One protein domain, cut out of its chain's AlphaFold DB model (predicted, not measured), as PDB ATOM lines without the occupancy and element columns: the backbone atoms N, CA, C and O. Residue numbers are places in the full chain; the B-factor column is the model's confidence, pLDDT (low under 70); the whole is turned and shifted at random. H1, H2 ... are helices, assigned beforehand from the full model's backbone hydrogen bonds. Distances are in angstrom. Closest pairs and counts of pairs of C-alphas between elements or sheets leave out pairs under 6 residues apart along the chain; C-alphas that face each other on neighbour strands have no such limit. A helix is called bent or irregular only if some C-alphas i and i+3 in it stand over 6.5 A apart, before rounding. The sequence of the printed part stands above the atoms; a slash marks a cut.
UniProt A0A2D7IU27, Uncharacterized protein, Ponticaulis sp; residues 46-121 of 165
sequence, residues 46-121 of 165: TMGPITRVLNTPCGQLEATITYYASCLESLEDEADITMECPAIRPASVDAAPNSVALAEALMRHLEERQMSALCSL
ATOM      1  N   THR A  46     -34.515 -39.729 -10.943       66.31
ATOM      2  CA  THR A  46     -34.404 -39.414  -9.507       66.31
ATOM      3  C   THR A  46     -33.588 -40.456  -8.751       66.31
ATOM      4  O   THR A  46     -32.631 -40.103  -8.067       66.31
ATOM      5  N   MET A  47     -33.929 -41.746  -8.866       66.81
ATOM      6  CA  MET A  47     -33.245 -42.777  -8.072       66.81
ATOM      7  C   MET A  47     -31.840 -43.075  -8.589       66.81
ATOM      8  O   MET A  47     -30.937 -43.209  -7.774       66.81
ATOM      9  N   GLY A  48     -31.627 -43.124  -9.907       71.75
ATOM     10  CA  GLY A  48     -30.301 -43.365 -10.494       71.75
ATOM     11  C   GLY A  48     -29.215 -42.420  -9.951       71.75
ATOM     12  O   GLY A  48     -28.228 -42.904  -9.387       71.75
ATOM     13  N   PRO A  49     -29.407 -41.090 -10.040       73.94
ATOM     14  CA  PRO A  49     -28.469 -40.113  -9.488       73.94
ATOM     15  C   PRO A  49     -28.269 -40.253  -7.975       73.94
ATOM     16  O   PRO A  49     -27.134 -40.225  -7.505       73.94
ATOM     17  N   ILE A  50     -29.347 -40.470  -7.210       78.19
ATOM     18  CA  ILE A  50     -29.268 -40.662  -5.753       78.19
ATOM     19  C   ILE A  50     -28.437 -41.902  -5.418       78.19
ATOM     20  O   ILE A  50     -27.509 -41.827  -4.618       78.19
ATOM     21  N   THR A  51     -28.714 -43.042  -6.050       76.50
ATOM     22  CA  THR A  51     -27.978 -44.291  -5.819       76.50
ATOM     23  C   THR A  51     -26.500 -44.143  -6.157       76.50
ATOM     24  O   THR A  51     -25.661 -44.702  -5.453       76.50
ATOM     25  N   ARG A  52     -26.154 -43.378  -7.196       77.69
ATOM     26  CA  ARG A  52     -24.757 -43.119  -7.558       77.69
ATOM     27  C   ARG A  52     -24.022 -42.323  -6.483       77.69
ATOM     28  O   ARG A  52     -22.928 -42.716  -6.090       77.69
ATOM     29  N   VAL A  53     -24.659 -41.277  -5.962       82.38
ATOM     30  CA  VAL A  53     -24.129 -40.471  -4.854       82.38
ATOM     31  C   VAL A  53     -23.964 -41.332  -3.607       82.38
ATOM     32  O   VAL A  53     -22.891 -41.357  -3.010       82.38
ATOM     33  N   LEU A  54     -24.977 -42.123  -3.252       80.12
ATOM     34  CA  LEU A  54     -24.917 -43.014  -2.091       80.12
ATOM     35  C   LEU A  54     -23.825 -44.084  -2.214       80.12
ATOM     36  O   LEU A  54     -23.305 -44.509  -1.190       80.12
ATOM     37  N   ASN A  55     -23.434 -44.471  -3.432       80.12
ATOM     38  CA  ASN A  55     -22.340 -45.407  -3.712       80.12
ATOM     39  C   ASN A  55     -21.017 -44.713  -4.079       80.12
ATOM     40  O   ASN A  55     -20.140 -45.330  -4.683       80.12
ATOM     41  N   THR A  56     -20.842 -43.443  -3.700       80.31
ATOM     42  CA  THR A  56     -19.572 -42.728  -3.887       80.31
ATOM     43  C   THR A  56     -18.413 -43.535  -3.276       80.31
ATOM     44  O   THR A  56     -18.544 -44.005  -2.135       80.31
ATOM     45  N   PRO A  57     -17.296 -43.727  -4.004       80.12
ATOM     46  CA  PRO A  57     -16.123 -44.426  -3.487       80.12
ATOM     47  C   PRO A  57     -15.445 -43.609  -2.383       80.12
ATOM     48  O   PRO A  57     -15.473 -42.381  -2.411       80.12
ATOM     49  N   CYS A  58     -14.796 -44.279  -1.426       81.19
ATOM     50  CA  CYS A  58     -14.254 -43.630  -0.227       81.19
ATOM     51  C   CYS A  58     -13.289 -42.470  -0.536       81.19
ATOM     52  O   CYS A  58     -13.412 -41.410   0.069       81.19
ATOM     53  N   GLY A  59     -12.424 -42.610  -1.550       77.81
ATOM     54  CA  GLY A  59     -11.513 -41.540  -1.985       77.81
ATOM     55  C   GLY A  59     -12.193 -40.304  -2.596       77.81
ATOM     56  O   GLY A  59     -11.549 -39.277  -2.775       77.81
ATOM     57  N   GLN A  60     -13.492 -40.372  -2.911       80.25
ATOM     58  CA  GLN A  60     -14.282 -39.242  -3.419       80.25
ATOM     59  C   GLN A  60     -15.346 -38.760  -2.420       80.25
ATOM     60  O   GLN A  60     -16.071 -37.809  -2.728       80.25
ATOM     61  N   LEU A  61     -15.463 -39.385  -1.238       84.81
ATOM     62  CA  LEU A  61     -16.472 -39.012  -0.241       84.81
ATOM     63  C   LEU A  61     -16.283 -37.578   0.238       84.81
ATOM     64  O   LEU A  61     -17.246 -36.824   0.220       84.81
ATOM     65  N   GLU A  62     -15.057 -37.182   0.580       85.62
ATOM     66  CA  GLU A  62     -14.765 -35.825   1.058       85.62
ATOM     67  C   GLU A  62     -15.173 -34.767   0.025       85.62
ATOM     68  O   GLU A  62     -15.967 -33.884   0.328       85.62
ATOM     69  N   ALA A  63     -14.738 -34.922  -1.232       85.44
ATOM     70  CA  ALA A  63     -15.111 -34.008  -2.313       85.44
ATOM     71  C   ALA A  63     -16.633 -33.951  -2.544       85.44
ATOM     72  O   ALA A  63     -17.183 -32.893  -2.847       85.44
ATOM     73  N   THR A  64     -17.325 -35.085  -2.384       87.50
ATOM     74  CA  THR A  64     -18.786 -35.164  -2.520       87.50
ATOM     75  C   THR A  64     -19.492 -34.470  -1.356       87.50
ATOM     76  O   THR A  64     -20.408 -33.688  -1.593       87.50
ATOM     77  N   ILE A  65     -19.035 -34.677  -0.120       88.81
ATOM     78  CA  ILE A  65     -19.551 -34.003   1.080       88.81
ATOM     79  C   ILE A  65     -19.355 -32.489   0.957       88.81
ATOM     80  O   ILE A  65     -20.320 -31.744   1.105       88.81
ATOM     81  N   THR A  66     -18.153 -32.024   0.592       89.69
ATOM     82  CA  THR A  66     -17.871 -30.593   0.383       89.69
ATOM     83  C   THR A  66     -18.772 -29.980  -0.686       89.69
ATOM     84  O   THR A  66     -19.238 -28.852  -0.528       89.69
ATOM     85  N   TYR A  67     -19.065 -30.715  -1.764       89.19
ATOM     86  CA  TYR A  67     -19.997 -30.243  -2.783       89.19
ATOM     87  C   TYR A  67     -21.404 -30.013  -2.215       89.19
ATOM     88  O   TYR A  67     -21.952 -28.925  -2.390       89.19
ATOM     89  N   TYR A  68     -21.967 -30.991  -1.498       88.75
ATOM     90  CA  TYR A  68     -23.297 -30.856  -0.891       88.75
ATOM     91  C   TYR A  68     -23.346 -29.789   0.207       88.75
ATOM     92  O   TYR A  68     -24.326 -29.051   0.269       88.75
ATOM     93  N   ALA A  69     -22.285 -29.645   1.005       88.06
ATOM     94  CA  ALA A  69     -22.164 -28.565   1.981       88.06
ATOM     95  C   ALA A  69     -22.224 -27.186   1.302       88.06
ATOM     96  O   ALA A  69     -22.994 -26.325   1.719       88.06
ATOM     97  N   SER A  70     -21.523 -27.013   0.175       87.25
ATOM     98  CA  SER A  70     -21.569 -25.760  -0.591       87.25
ATOM     99  C   SER A  70     -22.967 -25.442  -1.136       87.25
ATOM    100  O   SER A  70     -23.354 -24.278  -1.206       87.25
ATOM    101  N   CYS A  71     -23.749 -26.474  -1.484       85.62
ATOM    102  CA  CYS A  71     -25.138 -26.295  -1.907       85.62
ATOM    103  C   CYS A  71     -26.009 -25.710  -0.785       85.62
ATOM    104  O   CYS A  71     -26.970 -24.997  -1.066       85.62
ATOM    105  N   LEU A  72     -25.693 -26.037   0.472       84.44
ATOM    106  CA  LEU A  72     -26.438 -25.606   1.654       84.44
ATOM    107  C   LEU A  72     -26.020 -24.212   2.134       84.44
ATOM    108  O   LEU A  72     -26.888 -23.435   2.522       84.44
ATOM    109  N   GLU A  73     -24.736 -23.861   2.032       78.75
ATOM    110  CA  GLU A  73     -24.226 -22.518   2.366       78.75
ATOM    111  C   GLU A  73     -24.882 -21.416   1.516       78.75
ATOM    112  O   GLU A  73     -25.097 -20.305   1.992       78.75
ATOM    113  N   SER A  74     -25.273 -21.724   0.271       65.69
ATOM    114  CA  SER A  74     -25.947 -20.762  -0.617       65.69
ATOM    115  C   SER A  74     -27.355 -20.353  -0.164       65.69
ATOM    116  O   SER A  74     -27.914 -19.405  -0.705       65.69
ATOM    117  N   LEU A  75     -27.945 -21.054   0.809       65.00
ATOM    118  CA  LEU A  75     -29.345 -20.886   1.213       65.00
ATOM    119  C   LEU A  75     -29.529 -20.061   2.487       65.00
ATOM    120  O   LEU A  75     -30.668 -19.760   2.844       65.00
ATOM    121  N   GLU A  76     -28.447 -19.702   3.181       58.84
ATOM    122  CA  GLU A  76     -28.542 -18.956   4.440       58.84
ATOM    123  C   GLU A  76     -29.011 -17.499   4.247       58.84
ATOM    124  O   GLU A  76     -29.503 -16.907   5.209       58.84
ATOM    125  N   ASP A  77     -28.951 -16.944   3.026       56.25
ATOM    126  CA  ASP A  77     -29.087 -15.493   2.816       56.25
ATOM    127  C   ASP A  77     -30.325 -14.976   2.042       56.25
ATOM    128  O   ASP A  77     -30.615 -13.784   2.158       56.25
ATOM    129  N   GLU A  78     -31.137 -15.769   1.320       52.41
ATOM    130  CA  GLU A  78     -32.353 -15.221   0.665       52.41
ATOM    131  C   GLU A  78     -33.547 -16.195   0.564       52.41
ATOM    132  O   GLU A  78     -33.435 -17.410   0.424       52.41
ATOM    133  N   ALA A  79     -34.749 -15.614   0.617       51.34
ATOM    134  CA  ALA A  79     -36.035 -16.303   0.731       51.34
ATOM    135  C   ALA A  79     -36.603 -16.868  -0.591       51.34
ATOM    136  O   ALA A  79     -37.749 -17.310  -0.607       51.34
ATOM    137  N   ASP A  80     -35.834 -16.849  -1.685       51.88
ATOM    138  CA  ASP A  80     -36.293 -17.258  -3.028       51.88
ATOM    139  C   ASP A  80     -35.211 -18.031  -3.820       51.88
ATOM    140  O   ASP A  80     -35.209 -18.067  -5.054       51.88
ATOM    141  N   ILE A  81     -34.247 -18.637  -3.117       56.97
ATOM    142  CA  ILE A  81     -33.000 -19.100  -3.734       56.97
ATOM    143  C   ILE A  81     -33.168 -20.459  -4.407       56.97
ATOM    144  O   ILE A  81     -33.444 -21.492  -3.794       56.97
ATOM    145  N   THR A  82     -32.923 -20.444  -5.714       61.53
ATOM    146  CA  THR A  82     -32.539 -21.633  -6.469       61.53
ATOM    147  C   THR A  82     -31.232 -22.149  -5.879       61.53
ATOM    148  O   THR A  82     -30.250 -21.427  -5.910       61.53
ATOM    149  N   MET A  83     -31.221 -23.365  -5.336       71.06
ATOM    150  CA  MET A  83     -30.036 -23.954  -4.703       71.06
ATOM    151  C   MET A  83     -28.805 -23.870  -5.621       71.06
ATOM    152  O   MET A  83     -28.780 -24.487  -6.690       71.06
ATOM    153  N   GLU A  84     -27.791 -23.115  -5.198       77.50
ATOM    154  CA  GLU A  84     -26.535 -22.958  -5.926       77.50
ATOM    155  C   GLU A  84     -25.447 -23.788  -5.248       77.50
ATOM    156  O   GLU A  84     -25.245 -23.707  -4.044       77.50
ATOM    157  N   CYS A  85     -24.721 -24.590  -6.021       82.81
ATOM    158  CA  CYS A  85     -23.601 -25.384  -5.522       82.81
ATOM    159  C   CYS A  85     -22.301 -24.796  -6.090       82.81
ATOM    160  O   CYS A  85     -21.915 -25.163  -7.204       82.81
ATOM    161  N   PRO A  86     -21.646 -23.845  -5.396       76.62
ATOM    162  CA  PRO A  86     -20.480 -23.136  -5.922       76.62
ATOM    163  C   PRO A  86     -19.221 -24.012  -5.994       76.62
ATOM    164  O   PRO A  86     -18.280 -23.676  -6.718       76.62
ATOM    165  N   ALA A  87     -19.182 -25.139  -5.278       80.44
ATOM    166  CA  ALA A  87     -18.089 -26.093  -5.383       80.44
ATOM    167  C   ALA A  87     -18.088 -26.835  -6.731       80.44
ATOM    168  O   ALA A  87     -19.114 -27.036  -7.384       80.44
ATOM    169  N   ILE A  88     -16.907 -27.305  -7.135       82.75
ATOM    170  CA  ILE A  88     -16.758 -28.136  -8.331       82.75
ATOM    171  C   ILE A  88     -17.512 -29.448  -8.116       82.75
ATOM    172  O   ILE A  88     -17.276 -30.163  -7.144       82.75
ATOM    173  N   ARG A  89     -18.395 -29.776  -9.060       85.00
ATOM    174  CA  ARG A  89     -19.172 -31.014  -9.031       85.00
ATOM    175  C   ARG A  89     -18.258 -32.239  -9.196       85.00
ATOM    176  O   ARG A  89     -17.578 -32.330 -10.222       85.00
ATOM    177  N   PRO A  90     -18.251 -33.183  -8.241       82.50
ATOM    178  CA  PRO A  90     -17.483 -34.415  -8.359       82.50
ATOM    179  C   PRO A  90     -18.156 -35.414  -9.311       82.50
ATOM    180  O   PRO A  90     -19.351 -35.329  -9.585       82.50
ATOM    181  N   ALA A  91     -17.387 -36.387  -9.808       78.00
ATOM    182  CA  ALA A  91     -17.853 -37.364 -10.802       78.00
ATOM    183  C   ALA A  91     -18.955 -38.312 -10.286       78.00
ATOM    184  O   ALA A  91     -19.687 -38.904 -11.076       78.00
ATOM    185  N   SER A  92     -19.070 -38.457  -8.966       74.38
ATOM    186  CA  SER A  92     -20.138 -39.184  -8.275       74.38
ATOM    187  C   SER A  92     -21.499 -38.478  -8.332       74.38
ATOM    188  O   SER A  92     -22.522 -39.118  -8.087       74.38
ATOM    189  N   VAL A  93     -21.526 -37.181  -8.660       81.75
ATOM    190  CA  VAL A  93     -22.723 -36.335  -8.646       81.75
ATOM    191  C   VAL A  93     -23.105 -35.954 -10.074       81.75
ATOM    192  O   VAL A  93     -22.498 -35.082 -10.692       81.75
ATOM    193  N   ASP A  94     -24.157 -36.575 -10.602       76.69
ATOM    194  CA  ASP A  94     -24.638 -36.282 -11.960       76.69
ATOM    195  C   ASP A  94     -25.411 -34.957 -12.034       76.69
ATOM    196  O   ASP A  94     -25.270 -34.178 -12.984       76.69
ATOM    197  N   ALA A  95     -26.198 -34.665 -11.000       73.19
ATOM    198  CA  ALA A  95     -27.040 -33.483 -10.916       73.19
ATOM    199  C   ALA A  95     -26.967 -32.859  -9.521       73.19
ATOM    200  O   ALA A  95     -26.818 -33.558  -8.519       73.19
ATOM    201  N   ALA A  96     -27.087 -31.532  -9.473       77.12
ATOM    202  CA  ALA A  96     -27.231 -30.824  -8.212       77.12
ATOM    203  C   ALA A  96     -28.524 -31.268  -7.497       77.12
ATOM    204  O   ALA A  96     -29.520 -31.567  -8.167       77.12
ATOM    205  N   PRO A  97     -28.521 -31.319  -6.155       77.94
ATOM    206  CA  PRO A  97     -29.742 -31.536  -5.390       77.94
ATOM    207  C   PRO A  97     -30.799 -30.490  -5.756       77.94
ATOM    208  O   PRO A  97     -30.506 -29.316  -5.953       77.94
ATOM    209  N   ASN A  98     -32.050 -30.931  -5.858       76.56
ATOM    210  CA  ASN A  98     -33.187 -30.074  -6.199       76.56
ATOM    211  C   ASN A  98     -33.914 -29.519  -4.960       76.56
ATOM    212  O   ASN A  98     -34.923 -28.830  -5.101       76.56
ATOM    213  N   SER A  99     -33.456 -29.868  -3.754       77.12
ATOM    214  CA  SER A  99     -34.036 -29.420  -2.489       77.12
ATOM    215  C   SER A  99     -33.032 -29.500  -1.340       77.12
ATOM    216  O   SER A  99     -32.146 -30.357  -1.335       77.12
ATOM    217  N   VAL A 100     -33.236 -28.642  -0.335       81.12
ATOM    218  CA  VAL A 100     -32.462 -28.592   0.922       81.12
ATOM    219  C   VAL A 100     -32.487 -29.935   1.638       81.12
ATOM    220  O   VAL A 100     -31.441 -30.510   1.909       81.12
ATOM    221  N   ALA A 101     -33.684 -30.492   1.830       78.88
ATOM    222  CA  ALA A 101     -33.867 -31.763   2.521       78.88
ATOM    223  C   ALA A 101     -33.125 -32.924   1.836       78.88
ATOM    224  O   ALA A 101     -32.594 -33.802   2.514       78.88
ATOM    225  N   LEU A 102     -33.067 -32.936   0.497       80.69
ATOM    226  CA  LEU A 102     -32.308 -33.952  -0.230       80.69
ATOM    227  C   LEU A 102     -30.800 -33.762  -0.043       80.69
ATOM    228  O   LEU A 102     -30.098 -34.743   0.185       80.69
ATOM    229  N   ALA A 103     -30.308 -32.525  -0.127       83.81
ATOM    230  CA  ALA A 103     -28.895 -32.223   0.090       83.81
ATOM    231  C   ALA A 103     -28.450 -32.596   1.514       83.81
ATOM    232  O   ALA A 103     -27.447 -33.287   1.665       83.81
ATOM    233  N   GLU A 104     -29.226 -32.232   2.538       84.19
ATOM    234  CA  GLU A 104     -28.961 -32.588   3.940       84.19
ATOM    235  C   GLU A 104     -28.963 -34.105   4.162       84.19
ATOM    236  O   GLU A 104     -28.056 -34.643   4.800       84.19
ATOM    237  N   ALA A 105     -29.959 -34.815   3.620       83.25
ATOM    238  CA  ALA A 105     -30.057 -36.264   3.769       83.25
ATOM    239  C   ALA A 105     -28.880 -36.993   3.102       83.25
ATOM    240  O   ALA A 105     -28.317 -37.919   3.688       83.25
ATOM    241  N   LEU A 106     -28.494 -36.569   1.893       86.44
ATOM    242  CA  LEU A 106     -27.346 -37.131   1.181       86.44
ATOM    243  C   LEU A 106     -26.042 -36.829   1.915       86.44
ATOM    244  O   LEU A 106     -25.251 -37.745   2.125       86.44
ATOM    245  N   MET A 107     -25.837 -35.583   2.348       88.62
ATOM    246  CA  MET A 107     -24.644 -35.174   3.090       88.62
ATOM    247  C   MET A 107     -24.474 -36.002   4.366       88.62
ATOM    248  O   MET A 107     -23.439 -36.637   4.540       88.62
ATOM    249  N   ARG A 108     -25.524 -36.102   5.190       85.06
ATOM    250  CA  ARG A 108     -25.497 -36.889   6.429       85.06
ATOM    251  C   ARG A 108     -25.148 -38.355   6.181       85.06
ATOM    252  O   ARG A 108     -24.342 -38.933   6.903       85.06
ATOM    253  N   HIS A 109     -25.731 -38.964   5.150       86.12
ATOM    254  CA  HIS A 109     -25.433 -40.358   4.828       86.12
ATOM    255  C   HIS A 109     -23.986 -40.549   4.350       86.12
ATOM    256  O   HIS A 109     -23.342 -41.541   4.687       86.12
ATOM    257  N   LEU A 110     -23.452 -39.604   3.573       87.62
ATOM    258  CA  LEU A 110     -22.060 -39.638   3.122       87.62
ATOM    259  C   LEU A 110     -21.077 -39.461   4.285       87.62
ATOM    260  O   LEU A 110     -20.072 -40.169   4.324       87.62
ATOM    261  N   GLU A 111     -21.379 -38.586   5.245       86.38
ATOM    262  CA  GLU A 111     -20.601 -38.408   6.479       86.38
ATOM    263  C   GLU A 111     -20.602 -39.682   7.336       86.38
ATOM    264  O   GLU A 111     -19.548 -40.140   7.779       86.38
ATOM    265  N   GLU A 112     -21.767 -40.314   7.516       84.75
ATOM    266  CA  GLU A 112     -21.884 -41.604   8.208       84.75
ATOM    267  C   GLU A 112     -21.037 -42.687   7.516       84.75
ATOM    268  O   GLU A 112     -20.318 -43.440   8.179       84.75
ATOM    269  N   ARG A 113     -21.042 -42.731   6.175       82.06
ATOM    270  CA  ARG A 113     -20.185 -43.644   5.400       82.06
ATOM    271  C   ARG A 113     -18.701 -43.313   5.533       82.06
ATOM    272  O   ARG A 113     -17.901 -44.243   5.636       82.06
ATOM    273  N   GLN A 114     -18.329 -42.036   5.562       81.88
ATOM    274  CA  GLN A 114     -16.942 -41.604   5.741       81.88
ATOM    275  C   GLN A 114     -16.392 -42.037   7.106       81.88
ATOM    276  O   GLN A 114     -15.250 -42.482   7.190       81.88
ATOM    277  N   MET A 115     -17.215 -41.959   8.157       79.88
ATOM    278  CA  MET A 115     -16.860 -42.412   9.507       79.88
ATOM    279  C   MET A 115     -16.917 -43.938   9.678       79.88
ATOM    280  O   MET A 115     -16.412 -44.464  10.671       79.88
ATOM    281  N   SER A 116     -17.531 -44.665   8.739       75.81
ATOM    282  CA  SER A 116     -17.638 -46.122   8.809       75.81
ATOM    283  C   SER A 116     -16.294 -46.815   8.540       75.81
ATOM    284  O   SER A 116     -15.485 -46.370   7.722       75.81
ATOM    285  N   ALA A 117     -16.083 -47.969   9.180       53.84
ATOM    286  CA  ALA A 117     -14.860 -48.764   9.044       53.84
ATOM    287  C   ALA A 117     -14.557 -49.204   7.595       53.84
ATOM    288  O   ALA A 117     -13.413 -49.490   7.256       53.84
ATOM    289  N   LEU A 118     -15.561 -49.220   6.710       61.47
ATOM    290  CA  LEU A 118     -15.392 -49.577   5.299       61.47
ATOM    291  C   LEU A 118     -14.494 -48.586   4.545       61.47
ATOM    292  O   LEU A 118     -13.795 -48.993   3.619       61.47
ATOM    293  N   CYS A 119     -14.473 -47.313   4.949       63.59
ATOM    294  CA  CYS A 119     -13.637 -46.299   4.306       63.59
ATOM    295  C   CYS A 119     -12.267 -46.103   4.954       63.59
ATOM    296  O   CYS A 119     -11.348 -45.654   4.274       63.59
ATOM    297  N   SER A 120     -12.079 -46.514   6.210       56.16
ATOM    298  CA  SER A 120     -10.744 -46.588   6.815       56.16
ATOM    299  C   SER A 120      -9.935 -47.804   6.335       56.16
ATOM    300  O   SER A 120      -8.708 -47.784   6.407       56.16
ATOM    301  N   LEU A 121     -10.604 -48.836   5.804       52.28
ATOM    302  CA  LEU A 121      -9.992 -50.051   5.244       52.28
ATOM    303  C   LEU A 121      -9.636 -49.952   3.749       52.28
ATOM    304  O   LEU A 121      -8.983 -50.856   3.230       52.28
TER     305      LEU A 121
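Overview. This is residues 46 to 121 of the 165 residues of an uncharacterized protein of Ponticaulis sp (UniProt A0A2D7IU27). Two long helices, H2 and H3, lie side by side as a helical hairpin and make the core, with the short helix H1 over one side of the pair and the four-residue H4 at one end, near the beginning of H2. The long link from H2 to H3 swings out at the other end, where residues 76 to 81 stick out, and then returns over the same side of the hairpin as H1 before H3 begins. The printed part has 76 residues with four named helices, in the order H1, H2, H3, H4, and no named strand; the class is all helix. It is compact, with a radius of gyration of the C-alphas of 12.3 A, yet elongated in outline, spanning 43 by 23 by 20 A.

Along the chain. H2 covers residues 58 to 73 and measures 23.5 A from first to last C-alpha, beginning with C-alpha 58 at (-14.254, -43.630, -0.227). It is irregular: C-alphas 59 and 62 are 7.2 A apart. H3, residues 100 to 115, measures 22.5 A and ends with C-alpha 115 at (-16.860, -42.412, 9.507). H1, residues 46 to 54, measures 12.6 A and begins with C-alpha 46 at (-34.404, -39.414, -9.507). H4 covers residues 117 to 120.

Arrangement. H2 and H3 form a helical hairpin and touch, with 19 pairs of C-alphas within 8 A; the closest C-alphas are those of Ile 65 and Met 107, 5.6 A apart. Their lines stand at a shallow tilt of 30 degrees, and they run opposite ways. H1 touches H3, which meets it with residues 106 to 110 alone; the closest C-alphas, those of Leu 54 and Leu 110, are 6.8 A apart. H1 and H3 run the same way at a shallow tilt of 30 degrees. H1 and H2 are close but not clearly touching, with the C-alphas of Val 53 and Thr 64 closest at 7.9 A, and run opposite ways at a steep tilt of 59 degrees. H4 is close to H2 but not clearly touching, the closest C-alphas being those of Cys 58 and Cys 119, 5.3 A apart. H4 and H3 are also close but not clearly touching, with the C-alphas of Arg 113 and Cys 119 closest at 7.1 A. H1 and H4 are apart. In H1 and H3 every O i to N i+4 pair is within hydrogen-bond range, in H2 10 of 12 are, and H4 is too short for such a pair.

Size, cuts and confidence. The two C-alphas farthest apart, those of Ala 79 and Leu 121, are 42.9 A from each other. The printed part has no cut. The link from H2 to H3, residues 74 to 99, is long, and those from H1 to H2 and from H3 to H4 are tight. Residues 76 to 81 stand free. The mean pLDDT of the printed part is 76.7, and residues 46 to 47, 74 to 82 and 117 to 121 are under 70.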